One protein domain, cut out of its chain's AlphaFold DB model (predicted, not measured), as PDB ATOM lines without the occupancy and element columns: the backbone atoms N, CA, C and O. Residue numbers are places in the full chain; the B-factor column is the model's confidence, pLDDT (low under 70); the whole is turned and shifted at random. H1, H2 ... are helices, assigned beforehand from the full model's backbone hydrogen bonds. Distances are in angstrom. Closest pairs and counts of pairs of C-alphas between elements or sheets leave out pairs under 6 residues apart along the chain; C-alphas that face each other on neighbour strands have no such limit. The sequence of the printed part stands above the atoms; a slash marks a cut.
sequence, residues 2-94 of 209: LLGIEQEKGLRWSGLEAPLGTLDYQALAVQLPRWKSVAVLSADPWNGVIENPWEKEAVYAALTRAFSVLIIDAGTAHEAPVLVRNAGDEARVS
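This is residues 2 to 94 of the 209 residues of the protein "Cobyric acid synthase" of Aeriscardovia aeriphila (UniProt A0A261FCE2). The printed part has little regular structure: two helices, H1 and the longer H2, meet near their ends as an L, and long loops make up the rest. Residues 74 to 79, in the last loop, stick out. The printed part has 93 residues, of which 21 are in named elements, H1 then H2, with no named strand; the class is all helix. It is compact, with a radius of gyration of the C-alphas of 13.0 A, and spans 37 by 28 by 27 A.

H1, residues 25 to 31, and H2, residues 53 to 66, touch, H2 with residues 62 to 66 alone. Their closest C-alphas, of Tyr 25 and Ala 62, are 4.5 A apart. Their lines are about perpendicular, at 85 degrees. In both helices every O i to N i+4 pair is within hydrogen-bond range. Residues 34 to 35 pair with residues 38 to 39, antiparallel.

H1 begins at C-alpha 25 (74.145, 58.785, 80.440) and is 10.1 A long. H2, 20.1 A long, ends at C-alpha 66 (75.433, 56.543, 84.977).

The C-alphas farthest apart, of Gln 7 and Ala 91, are 37.6 A apart. The printed part has no cut. H1 to H2 is a long link of 21 residues. Residues 76 to 92 have pLDDT under 70.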
ATOM      1  N   LEU A   2      52.836  52.607  94.558       79.94
ATOM      2  CA  LEU A   2      53.201  54.025  94.566       79.94
ATOM      3  C   LEU A   2      54.473  54.231  95.403       79.94
ATOM      4  O   LEU A   2      54.611  53.635  96.474       79.94
ATOM      5  N   LEU A   3      55.378  55.073  94.913       81.12
ATOM      6  CA  LEU A   3      56.585  55.545  95.596       81.12
ATOM      7  C   LEU A   3      56.394  56.931  96.233       81.12
ATOM      8  O   LEU A   3      57.241  57.350  97.021       81.12
ATOM      9  N   GLY A   4      55.299  57.631  95.910       84.06
ATOM     10  CA  GLY A   4      55.011  58.976  96.420       84.06
ATOM     11  C   GLY A   4      55.674  60.102  95.621       84.06
ATOM     12  O   GLY A   4      55.624  61.253  96.043       84.06
ATOM     13  N   ILE A   5      56.287  59.772  94.480       88.94
ATOM     14  CA  ILE A   5      56.950  60.707  93.555       88.94
ATOM     15  C   ILE A   5      56.252  60.754  92.189       88.94
ATOM     16  O   ILE A   5      56.825  61.166  91.184       88.94
ATOM     17  N   GLU A   6      55.006  60.288  92.111       86.00
ATOM     18  CA  GLU A   6      54.282  60.155  90.841       86.00
ATOM     19  C   GLU A   6      54.033  61.502  90.164       86.00
ATOM     20  O   GLU A   6      53.964  61.568  88.942       86.00
ATOM     21  N   GLN A   7      53.925  62.571  90.956       85.75
ATOM     22  CA  GLN A   7      53.731  63.939  90.470       85.75
ATOM     23  C   GLN A   7      55.055  64.698  90.291       85.75
ATOM     24  O   GLN A   7      55.051  65.849  89.854       85.75
ATOM     25  N   GLU A   8      56.196  64.088  90.637       88.38
ATOM     26  CA  GLU A   8      57.493  64.723  90.427       88.38
ATOM     27  C   GLU A   8      57.827  64.776  88.937       88.38
ATOM     28  O   GLU A   8      57.803  63.763  88.223       88.38
ATOM     29  N   LYS A   9      58.190  65.980  88.482       89.06
ATOM     30  CA  LYS A   9      58.695  66.207  87.129       89.06
ATOM     31  C   LYS A   9      59.987  65.423  86.914       89.06
ATOM     32  O   LYS A   9      60.793  65.282  87.828       89.06
ATOM     33  N   GLY A  10      60.184  64.956  85.690       91.56
ATOM     34  CA  GLY A  10      61.386  64.240  85.286       91.56
ATOM     35  C   GLY A  10      61.070  63.121  84.309       91.56
ATOM     36  O   GLY A  10      59.906  62.796  84.058       91.56
ATOM     37  N   LEU A  11      62.128  62.540  83.768       92.00
ATOM     38  CA  LEU A  11      62.058  61.543  82.715       92.00
ATOM     39  C   LEU A  11      61.509  60.211  83.237       92.00
ATOM     40  O   LEU A  11      61.869  59.766  84.328       92.00
ATOM     41  N   ARG A  12      60.628  59.586  82.451       91.19
ATOM     42  CA  ARG A  12      60.012  58.267  82.688       91.19
ATOM     43  C   ARG A  12      60.254  57.359  81.482       91.19
ATOM     44  O   ARG A  12      60.738  57.836  80.462       91.19
ATOM     45  N   TRP A  13      59.919  56.072  81.593       88.38
ATOM     46  CA  TRP A  13      60.119  55.093  80.510       88.38
ATOM     47  C   TRP A  13      59.521  55.521  79.168       88.38
ATOM     48  O   TRP A  13      60.196  55.372  78.157       88.38
ATOM     49  N   SER A  14      58.315  56.090  79.145       86.88
ATOM     50  CA  SER A  14      57.678  56.546  77.901       86.88
ATOM     51  C   SER A  14      58.373  57.742  77.242       86.88
ATOM     52  O   SER A  14      58.231  57.939  76.042       86.88
ATOM     53  N   GLY A  15      59.102  58.552  78.017       88.06
ATOM     54  CA  GLY A  15      59.758  59.769  77.536       88.06
ATOM     55  C   GLY A  15      61.188  59.548  77.052       88.06
ATOM     56  O   GLY A  15      61.864  60.509  76.693       88.06
ATOM     57  N   LEU A  16      61.679  58.311  77.106       88.81
ATOM     58  CA  LEU A  16      62.998  57.953  76.607       88.81
ATOM     59  C   LEU A  16      62.928  57.649  75.119       88.81
ATOM     60  O   LEU A  16      62.162  56.794  74.688       88.81
ATOM     61  N   GLU A  17      63.809  58.293  74.365       85.31
ATOM     62  CA  GLU A  17      63.973  58.060  72.937       85.31
ATOM     63  C   GLU A  17      65.440  57.748  72.660       85.31
ATOM     64  O   GLU A  17      66.323  58.552  72.969       85.31
ATOM     65  N   ALA A  18      65.713  56.583  72.070       85.38
ATOM     66  CA  ALA A  18      67.065  56.185  71.682       85.38
ATOM     67  C   ALA A  18      67.129  55.790  70.195       85.38
ATOM     68  O   ALA A  18      67.597  54.695  69.874       85.38
ATOM     69  N   PRO A  19      66.699  56.659  69.257       78.94
ATOM     70  CA  PRO A  19      66.509  56.292  67.850       78.94
ATOM     71  C   PRO A  19      67.797  55.823  67.155       78.94
ATOM     72  O   PRO A  19      67.741  55.088  66.173       78.94
ATOM     73  N   LEU A  20      68.964  56.222  67.671       82.25
ATOM     74  CA  LEU A  20      70.284  55.815  67.178       82.25
ATOM     75  C   LEU A  20      70.957  54.753  68.064       82.25
ATOM     76  O   LEU A  20      72.172  54.580  68.002       82.25
ATOM     77  N   GLY A  21      70.199  54.084  68.938       79.62
ATOM     78  CA  GLY A  21      70.716  53.062  69.852       79.62
ATOM     79  C   GLY A  21      71.684  53.598  70.911       79.62
ATOM     80  O   GLY A  21      72.459  52.834  71.482       79.62
ATOM     81  N   THR A  22      71.675  54.906  71.176       82.19
ATOM     82  CA  THR A  22      72.549  55.548  72.164       82.19
ATOM     83  C   THR A  22      71.791  56.604  72.958       82.19
ATOM     84  O   THR A  22      70.866  57.235  72.449       82.19
ATOM     85  N   LEU A  23      72.193  56.785  74.216       88.19
ATOM     86  CA  LEU A  23      71.661  57.786  75.135       88.19
ATOM     87  C   LEU A  23      72.806  58.427  75.920       88.19
ATOM     88  O   LEU A  23      73.753  57.749  76.328       88.19
ATOM     89  N   ASP A  24      72.705  59.735  76.154       91.12
ATOM     90  CA  ASP A  24      73.625  60.445  77.040       91.12
ATOM     91  C   ASP A  24      73.337  60.054  78.495       91.12
ATOM     92  O   ASP A  24      72.319  60.427  79.082       91.12
ATOM     93  N   TYR A  25      74.261  59.296  79.081       89.81
ATOM     94  CA  TYR A  25      74.145  58.785  80.440       89.81
ATOM     95  C   TYR A  25      74.183  59.891  81.508       89.81
ATOM     96  O   TYR A  25      73.529  59.756  82.543       89.81
ATOM     97  N   GLN A  26      74.901  60.997  81.277       92.94
ATOM     98  CA  GLN A  26      74.975  62.109  82.230       92.94
ATOM     99  C   GLN A  26      73.669  62.901  82.222       92.94
ATOM    100  O   GLN A  26      73.101  63.178  83.282       92.94
ATOM    101  N   ALA A  27      73.158  63.210  81.027       92.81
ATOM    102  CA  ALA A  27      71.878  63.889  80.871       92.81
ATOM    103  C   ALA A  27      70.718  63.037  81.402       92.81
ATOM    104  O   ALA A  27      69.819  63.569  82.057       92.81
ATOM    105  N   LEU A  28      70.759  61.719  81.170       92.19
ATOM    106  CA  LEU A  28      69.795  60.771  81.719       92.19
ATOM    107  C   LEU A  28      69.768  60.854  83.247       92.19
ATOM    108  O   LEU A  28      68.711  61.086  83.824       92.19
ATOM    109  N   ALA A  29      70.928  60.745  83.903       93.00
ATOM    110  CA  ALA A  29      71.026  60.731  85.363       93.00
ATOM    111  C   ALA A  29      70.444  61.985  86.037       93.00
ATOM    112  O   ALA A  29      69.846  61.884  87.110       93.00
ATOM    113  N   VAL A  30      70.615  63.158  85.419       94.44
ATOM    114  CA  VAL A  30      70.123  64.445  85.942       94.44
ATOM    115  C   VAL A  30      68.610  64.592  85.786       94.44
ATOM    116  O   VAL A  30      67.967  65.231  86.617       94.44
ATOM    117  N   GLN A  31      68.031  64.007  84.738       94.94
ATOM    118  CA  GLN A  31      66.606  64.145  84.437       94.94
ATOM    119  C   GLN A  31      65.717  63.157  85.199       94.94
ATOM    120  O   GLN A  31      64.493  63.317  85.193       94.94
ATOM    121  N   LEU A  32      66.302  62.145  85.846       95.44
ATOM    122  CA  LEU A  32      65.540  61.190  86.639       95.44
ATOM    123  C   LEU A  32      64.984  61.832  87.922       95.44
ATOM    124  O   LEU A  32      65.742  62.436  88.688       95.44
ATOM    125  N   PRO A  33      63.685  61.644  88.207       94.44
ATOM    126  CA  PRO A  33      63.104  61.951  89.510       94.44
ATOM    127  C   PRO A  33      63.857  61.265  90.644       94.44
ATOM    128  O   PRO A  33      64.441  60.190  90.469       94.44
ATOM    129  N   ARG A  34      63.800  61.856  91.839       92.56
ATOM    130  CA  ARG A  34      64.543  61.360  92.996       92.56
ATOM    131  C   ARG A  34      63.623  61.047  94.157       92.56
ATOM    132  O   ARG A  34      63.128  61.930  94.844       92.56
ATOM    133  N   TRP A  35      63.529  59.765  94.483       90.06
ATOM    134  CA  TRP A  35      62.985  59.346  95.761       90.06
ATOM    135  C   TRP A  35      64.094  59.370  96.816       90.06
ATOM    136  O   TRP A  35      64.923  58.460  96.906       90.06
ATOM    137  N   LYS A  36      64.131  60.442  97.617       86.81
ATOM    138  CA  LYS A  36      65.239  60.736  98.544       86.81
ATOM    139  C   LYS A  36      66.569  60.827  97.775       86.81
ATOM    140  O   LYS A  36      66.758  61.737  96.976       86.81
ATOM    141  N   SER A  37      67.496  59.901  98.008       89.00
ATOM    142  CA  SER A  37      68.789  59.822  97.320       89.00
ATOM    143  C   SER A  37      68.791  58.860  96.129       89.00
ATOM    144  O   SER A  37      69.823  58.720  95.478       89.00
ATOM    145  N   VAL A  38      67.676  58.179  95.851       91.81
ATOM    146  CA  VAL A  38      67.573  57.167  94.796       91.81
ATOM    147  C   VAL A  38      66.975  57.807  93.550       91.81
ATOM    148  O   VAL A  38      65.856  58.313  93.593       91.81
ATOM    149  N   ALA A  39      67.719  57.784  92.444       95.12
ATOM    150  CA  ALA A  39      67.172  58.127  91.137       95.12
ATOM    151  C   ALA A  39      66.207  57.019  90.700       95.12
ATOM    152  O   ALA A  39      66.548  55.837  90.763       95.12
ATOM    153  N   VAL A  40      64.998  57.398  90.299       93.88
ATOM    154  CA  VAL A  40      63.938  56.455  89.952       93.88
ATOM    155  C   VAL A  40      63.526  56.674  88.520       93.88
ATOM    156  O   VAL A  40      63.146  57.769  88.115       93.88
ATOM    157  N   LEU A  41      63.525  55.580  87.782       92.62
ATOM    158  CA  LEU A  41      63.077  55.546  86.415       92.62
ATOM    159  C   LEU A  41      61.856  54.645  86.341       92.62
ATOM    160  O   LEU A  41      61.962  53.423  86.295       92.62
ATOM    161  N   SER A  42      60.682  55.262  86.480       89.69
ATOM    162  CA  SER A  42      59.434  54.518  86.612       89.69
ATOM    163  C   SER A  42      58.807  54.225  85.256       89.69
ATOM    164  O   SER A  42      58.822  55.066  84.355       89.69
ATOM    165  N   ALA A  43      58.170  53.060  85.168       84.25
ATOM    166  CA  ALA A  43      57.199  52.777  84.126       84.25
ATOM    167  C   ALA A  43      56.011  53.745  84.232       84.25
ATOM    168  O   ALA A  43      55.523  54.031  85.330       84.25
ATOM    169  N   ASP A  44      55.525  54.217  83.094       81.12
ATOM    170  CA  ASP A  44      54.329  55.043  82.974       81.12
ATOM    171  C   ASP A  44      53.457  54.519  81.821       81.12
ATOM    172  O   ASP A  44      53.374  55.115  80.750       81.12
ATOM    173  N   PRO A  45      52.770  53.380  82.042       71.19
ATOM    174  CA  PRO A  45      52.127  52.596  80.982       71.19
ATOM    175  C   PRO A  45      51.000  53.332  80.243       71.19
ATOM    176  O   PRO A  45      50.530  52.859  79.214       71.19
ATOM    177  N   TRP A  46      50.552  54.478  80.757       77.38
ATOM    178  CA  TRP A  46      49.526  55.315  80.136       77.38
ATOM    179  C   TRP A  46      50.053  56.194  78.999       77.38
ATOM    180  O   TRP A  46      49.255  56.654  78.190       77.38
ATOM    181  N   ASN A  47      51.368  56.418  78.932       75.94
ATOM    182  CA  ASN A  47      51.999  57.325  77.969       75.94
ATOM    183  C   ASN A  47      52.748  56.586  76.849       75.94
ATOM    184  O   ASN A  47      53.326  57.224  75.976       75.94
ATOM    185  N   GLY A  48      52.725  55.252  76.865       70.75
ATOM    186  CA  GLY A  48      53.390  54.405  75.881       70.75
ATOM    187  C   GLY A  48      54.468  53.517  76.490       70.75
ATOM    188  O   GLY A  48      54.726  53.518  77.694       70.75
ATOM    189  N   VAL A  49      55.079  52.715  75.628       72.88
ATOM    190  CA  VAL A  49      56.169  51.798  75.957       72.88
ATOM    191  C   VAL A  49      57.184  51.858  74.830       72.88
ATOM    192  O   VAL A  49      56.807  51.909  73.665       72.88
ATOM    193  N   ILE A  50      58.469  51.801  75.173       72.94
ATOM    194  CA  ILE A  50      59.511  51.548  74.179       72.94
ATOM    195  C   ILE A  50      59.254  50.153  73.602       72.94
ATOM    196  O   ILE A  50      59.344  49.154  74.321       72.94
ATOM    197  N   GLU A  51      58.914  50.074  72.321       72.94
ATOM    198  CA  GLU A  51      58.644  48.797  71.647       72.94
ATOM    199  C   GLU A  51      59.935  48.154  71.134       72.94
ATOM    200  O   GLU A  51      60.117  46.939  71.225       72.94
ATOM    201  N   ASN A  52      60.865  48.987  70.666       81.31
ATOM    202  CA  ASN A  52      62.093  48.568  70.010       81.31
ATOM    203  C   ASN A  52      63.109  47.977  71.009       81.31
ATOM    204  O   ASN A  52      63.562  48.681  71.917       81.31
ATOM    205  N   PRO A  53      63.531  46.705  70.850       79.62
ATOM    206  CA  PRO A  53      64.480  46.071  71.768       79.62
ATOM    207  C   PRO A  53      65.828  46.797  71.877       79.62
ATOM    208  O   PRO A  53      66.346  46.942  72.980       79.62
ATOM    209  N   TRP A  54      66.363  47.314  70.768       78.50
ATOM    210  CA  TRP A  54      67.643  48.037  70.759       78.50
ATOM    211  C   TRP A  54      67.586  49.368  71.522       78.50
ATOM    212  O   TRP A  54      68.580  49.792  72.103       78.50
ATOM    213  N   GLU A  55      66.424  50.024  71.569       84.56
ATOM    214  CA  GLU A  55      66.251  51.245  72.359       84.56
ATOM    215  C   GLU A  55      66.262  50.932  73.852       84.56
ATOM    216  O   GLU A  55      66.919  51.626  74.625       84.56
ATOM    217  N   LYS A  56      65.617  49.830  74.260       81.81
ATOM    218  CA  LYS A  56      65.710  49.339  75.642       81.81
ATOM    219  C   LYS A  56      67.162  49.045  76.009       81.81
ATOM    220  O   LYS A  56      67.621  49.471  77.062       81.81
ATOM    221  N   GLU A  57      67.901  48.359  75.140       80.94
ATOM    222  CA  GLU A  57      69.325  48.072  75.359       80.94
ATOM    223  C   GLU A  57      70.158  49.353  75.535       80.94
ATOM    224  O   GLU A  57      70.952  49.434  76.473       80.94
ATOM    225  N   ALA A  58      69.927  50.379  74.710       84.50
ATOM    226  CA  ALA A  58      70.598  51.675  74.820       84.50
ATOM    227  C   ALA A  58      70.332  52.368  76.164       84.50
ATOM    228  O   ALA A  58      71.240  52.938  76.774       84.50
ATOM    229  N   VAL A  59      69.092  52.284  76.652       87.06
ATOM    230  CA  VAL A  59      68.702  52.795  77.968       87.06
ATOM    231  C   VAL A  59      69.474  52.083  79.072       87.06
ATOM    232  O   VAL A  59      70.085  52.740  79.914       87.06
ATOM    233  N   TYR A  60      69.512  50.750  79.063       84.62
ATOM    234  CA  TYR A  60      70.253  49.998  80.074       84.62
ATOM    235  C   TYR A  60      71.758  50.259  80.010       84.62
ATOM    236  O   TYR A  60      72.379  50.434  81.058       84.62
ATOM    237  N   ALA A  61      72.335  50.374  78.813       82.94
ATOM    238  CA  ALA A  61      73.737  50.742  78.631       82.94
ATOM    239  C   ALA A  61      74.050  52.148  79.177       82.94
ATOM    240  O   ALA A  61      75.094  52.362  79.793       82.94
ATOM    241  N   ALA A  62      73.149  53.116  79.002       87.69
ATOM    242  CA  ALA A  62      73.312  54.438  79.599       87.69
ATOM    243  C   ALA A  62      73.188  54.387  81.131       87.69
ATOM    244  O   ALA A  62      73.997  54.987  81.837       87.69
ATOM    245  N   LEU A  63      72.230  53.626  81.669       88.81
ATOM    246  CA  LEU A  63      72.042  53.500  83.115       88.81
ATOM    247  C   LEU A  63      73.241  52.839  83.803       88.81
ATOM    248  O   LEU A  63      73.689  53.345  84.828       88.81
ATOM    249  N   THR A  64      73.797  51.761  83.241       85.44
ATOM    250  CA  THR A  64      74.979  51.080  83.806       85.44
ATOM    251  C   THR A  64      76.236  51.949  83.780       85.44
ATOM    252  O   THR A  64      77.133  51.748  84.596       85.44
ATOM    253  N   ARG A  65      76.302  52.946  82.888       86.44
ATOM    254  CA  ARG A  65      77.363  53.968  82.874       86.44
ATOM    255  C   ARG A  65      77.105  55.111  83.856       86.44
ATOM    256  O   ARG A  65      78.055  55.687  84.375       86.44
ATOM    257  N   ALA A  66      75.840  55.452  84.094       89.88
ATOM    258  CA  ALA A  66      75.433  56.543  84.977       89.88
ATOM    259  C   ALA A  66      75.452  56.177  86.469       89.88
ATOM    260  O   ALA A  66      75.700  57.043  87.309       89.88
ATOM    261  N   PHE A  67      75.168  54.918  86.806       89.06
ATOM    262  CA  PHE A  67      74.945  54.482  88.181       89.06
ATOM    263  C   PHE A  67      75.812  53.276  88.537       89.06
ATOM    264  O   PHE A  67      75.950  52.337  87.762       89.06
ATOM    265  N   SER A  68      76.349  53.274  89.758       85.62
ATOM    266  CA  SER A  68      77.133  52.150  90.289       85.62
ATOM    267  C   SER A  68      76.274  50.943  90.671       85.62
ATOM    268  O   SER A  68      76.770  49.821  90.708       85.62
ATOM    269  N   VAL A  69      74.997  51.172  90.992       85.62
ATOM    270  CA  VAL A  69      74.035  50.138  91.382       85.62
ATOM    271  C   VAL A  69      72.717  50.413  90.673       85.62
ATOM    272  O   VAL A  69      72.132  51.484  90.835       85.62
ATOM    273  N   LEU A  70      72.241  49.425  89.919       86.44
ATOM    274  CA  LEU A  70      70.904  49.415  89.334       86.44
ATOM    275  C   LEU A  70      70.077  48.351  90.046       86.44
ATOM    276  O   LEU A  70      70.487  47.195  90.137       86.44
ATOM    277  N   ILE A  71      68.893  48.740  90.512       87.25
ATOM    278  CA  ILE A  71      67.881  47.813  91.011       87.25
ATOM    279  C   ILE A  71      66.767  47.787  89.976       87.25
ATOM    280  O   ILE A  71      66.170  48.821  89.683       87.25
ATOM    281  N   ILE A  72      66.511  46.609  89.419       85.50
ATOM    282  CA  ILE A  72      65.540  46.423  88.345       85.50
ATOM    283  C   ILE A  72      64.417  45.544  88.876       85.50
ATOM    284  O   ILE A  72      64.645  44.400  89.268       85.50
ATOM    285  N   ASP A  73      63.202  46.087  88.880       85.75
ATOM    286  CA  ASP A  73      61.998  45.282  89.048       85.75
ATOM    287  C   ASP A  73      61.733  44.541  87.731       85.75
ATOM    288  O   ASP A  73      61.236  45.120  86.766       85.75
ATOM    289  N   ALA A  74      62.141  43.272  87.673       76.75
ATOM    290  CA  ALA A  74      62.044  42.444  86.471       76.75
ATOM    291  C   ALA A  74      60.638  41.848  86.252       76.75
ATOM    292  O   ALA A  74      60.377  41.225  85.221       76.75
ATOM    293  N   GLY A  75      59.714  42.018  87.206       75.12
ATOM    294  CA  GLY A  75      58.386  41.415  87.134       75.12
ATOM    295  C   GLY A  75      58.432  39.897  86.898       75.12
ATOM    296  O   GLY A  75      59.203  39.172  87.518       75.12
ATOM    297  N   THR A  76      57.567  39.398  86.010       59.22
ATOM    298  CA  THR A  76      57.481  37.967  85.650       59.22
ATOM    299  C   THR A  76      58.259  37.604  84.387       59.22
ATOM    300  O   THR A  76      58.326  36.428  84.021       59.22
ATOM    301  N   ALA A  77      58.770  38.605  83.673       50.94
ATOM    302  CA  ALA A  77      59.442  38.423  82.404       50.94
ATOM    303  C   ALA A  77      60.950  38.366  82.655       50.94
ATOM    304  O   ALA A  77      61.533  39.237  83.295       50.94
ATOM    305  N   HIS A  78      61.591  37.320  82.144       56.28
ATOM    306  CA  HIS A  78      63.043  37.193  82.142       56.28
ATOM    307  C   HIS A  78      63.610  38.170  81.104       56.28
ATOM    308  O   HIS A  78      64.119  37.748  80.069       56.28
ATOM    309  N   GLU A  79      63.457  39.475  81.341       54.62
ATOM    310  CA  GLU A  79      64.008  40.550  80.506       54.62
ATOM    311  C   GLU A  79      65.450  40.882  80.912       54.62
ATOM    312  O   GLU A  79      66.224  41.351  80.082       54.62
ATOM    313  N   ALA A  80      65.857  40.515  82.138       51.50
ATOM    314  CA  ALA A  80      67.237  40.605  82.635       51.50
ATOM    315  C   ALA A  80      68.335  40.044  81.683       51.50
ATOM    316  O   ALA A  80      69.385  40.667  81.543       51.50
ATOM    317  N   PRO A  81      68.107  38.923  80.974       50.62
ATOM    318  CA  PRO A  81      68.963  38.372  79.917       50.62
ATOM    319  C   PRO A  81      69.274  39.278  78.722       50.62
ATOM    320  O   PRO A  81      70.331  39.126  78.107       50.62
ATOM    321  N   VAL A  82      68.346  40.164  78.342       52.56
ATOM    322  CA  VAL A  82      68.518  41.087  77.204       52.56
ATOM    323  C   VAL A  82      69.384  42.281  77.624       52.56
ATOM    324  O   VAL A  82      70.142  42.807  76.817       52.56
ATOM    325  N   LEU A  83      69.384  42.618  78.920       53.75
ATOM    326  CA  LEU A  83      70.095  43.764  79.502       53.75
ATOM    327  C   LEU A  83      71.621  43.727  79.356       53.75
ATOM    328  O   LEU A  83      72.262  44.765  79.478       53.75
ATOM    329  N   VAL A  84      72.215  42.544  79.152       51.25
ATOM    330  CA  VAL A  84      73.678  42.348  79.216       51.25
ATOM    331  C   VAL A  84      74.264  41.736  77.944       51.25
ATOM    332  O   VAL A  84      75.467  41.523  77.861       51.25
ATOM    333  N   ARG A  85      73.461  41.530  76.891       50.88
ATOM    334  CA  ARG A  85      74.009  41.072  75.603       50.88
ATOM    335  C   ARG A  85      74.806  42.142  74.851       50.88
ATOM    336  O   ARG A  85      75.686  41.760  74.094       50.88
ATOM    337  N   ASN A  86      74.534  43.431  75.070       46.06
ATOM    338  CA  ASN A  86      75.113  44.526  74.275       46.06
ATOM    339  C   ASN A  86      75.669  45.698  75.101       46.06
ATOM    340  O   ASN A  86      75.969  46.751  74.538       46.06
ATOM    341  N   ALA A  87      75.878  45.532  76.413       48.81
ATOM    342  CA  ALA A  87      76.841  46.375  77.120       48.81
ATOM    343  C   ALA A  87      78.240  45.985  76.613       48.81
ATOM    344  O   ALA A  87      78.939  45.201  77.249       48.81
ATOM    345  N   GLY A  88      78.580  46.442  75.403       42.78
ATOM    346  CA  GLY A  88      79.910  46.308  74.825       42.78
ATOM    347  C   GLY A  88      80.943  46.707  75.877       42.78
ATOM    348  O   GLY A  88      80.763  47.718  76.552       42.78
ATOM    349  N   ASP A  89      81.962  45.867  76.026       45.03
ATOM    350  CA  ASP A  89      82.890  45.762  77.162       45.03
ATOM    351  C   ASP A  89      82.367  44.968  78.375       45.03
ATOM    352  O   ASP A  89      82.065  45.456  79.469       45.03
ATOM    353  N   GLU A  90      82.370  43.655  78.147       51.03
ATOM    354  CA  GLU A  90      82.410  42.569  79.119       51.03
ATOM    355  C   GLU A  90      83.543  42.759  80.151       51.03
ATOM    356  O   GLU A  90      84.657  42.293  79.945       51.03
ATOM    357  N   ALA A  91      83.282  43.420  81.286       51.69
ATOM    358  CA  ALA A  91      84.106  43.247  82.497       51.69
ATOM    359  C   ALA A  91      83.523  43.823  83.794       51.69
ATOM    360  O   ALA A  91      84.004  43.439  84.847       51.69
ATOM    361  N   ARG A  92      82.561  44.763  83.781       61.19
ATOM    362  CA  ARG A  92      82.309  45.613  84.976       61.19
ATOM    363  C   ARG A  92      80.902  45.584  85.572       61.19
ATOM    364  O   ARG A  92      80.656  46.285  86.549       61.19
ATOM    365  N   VAL A  93      79.987  44.773  85.039       70.88
ATOM    366  CA  VAL A  93      78.620  44.652  85.575       70.88
ATOM    367  C   VAL A  93      78.409  43.251  86.138       70.88
ATOM    368  O   VAL A  93      78.428  42.264  85.404       70.88
ATOM    369  N   SER A  94      78.190  43.153  87.452       75.06
ATOM    370  CA  SER A  94      77.699  41.920  88.070       75.06
ATOM    371  C   SER A  94      76.185  41.991  88.183       75.06
ATOM    372  O   SER A  94      75.638  42.889  88.824       75.06
TER     373      SER A  94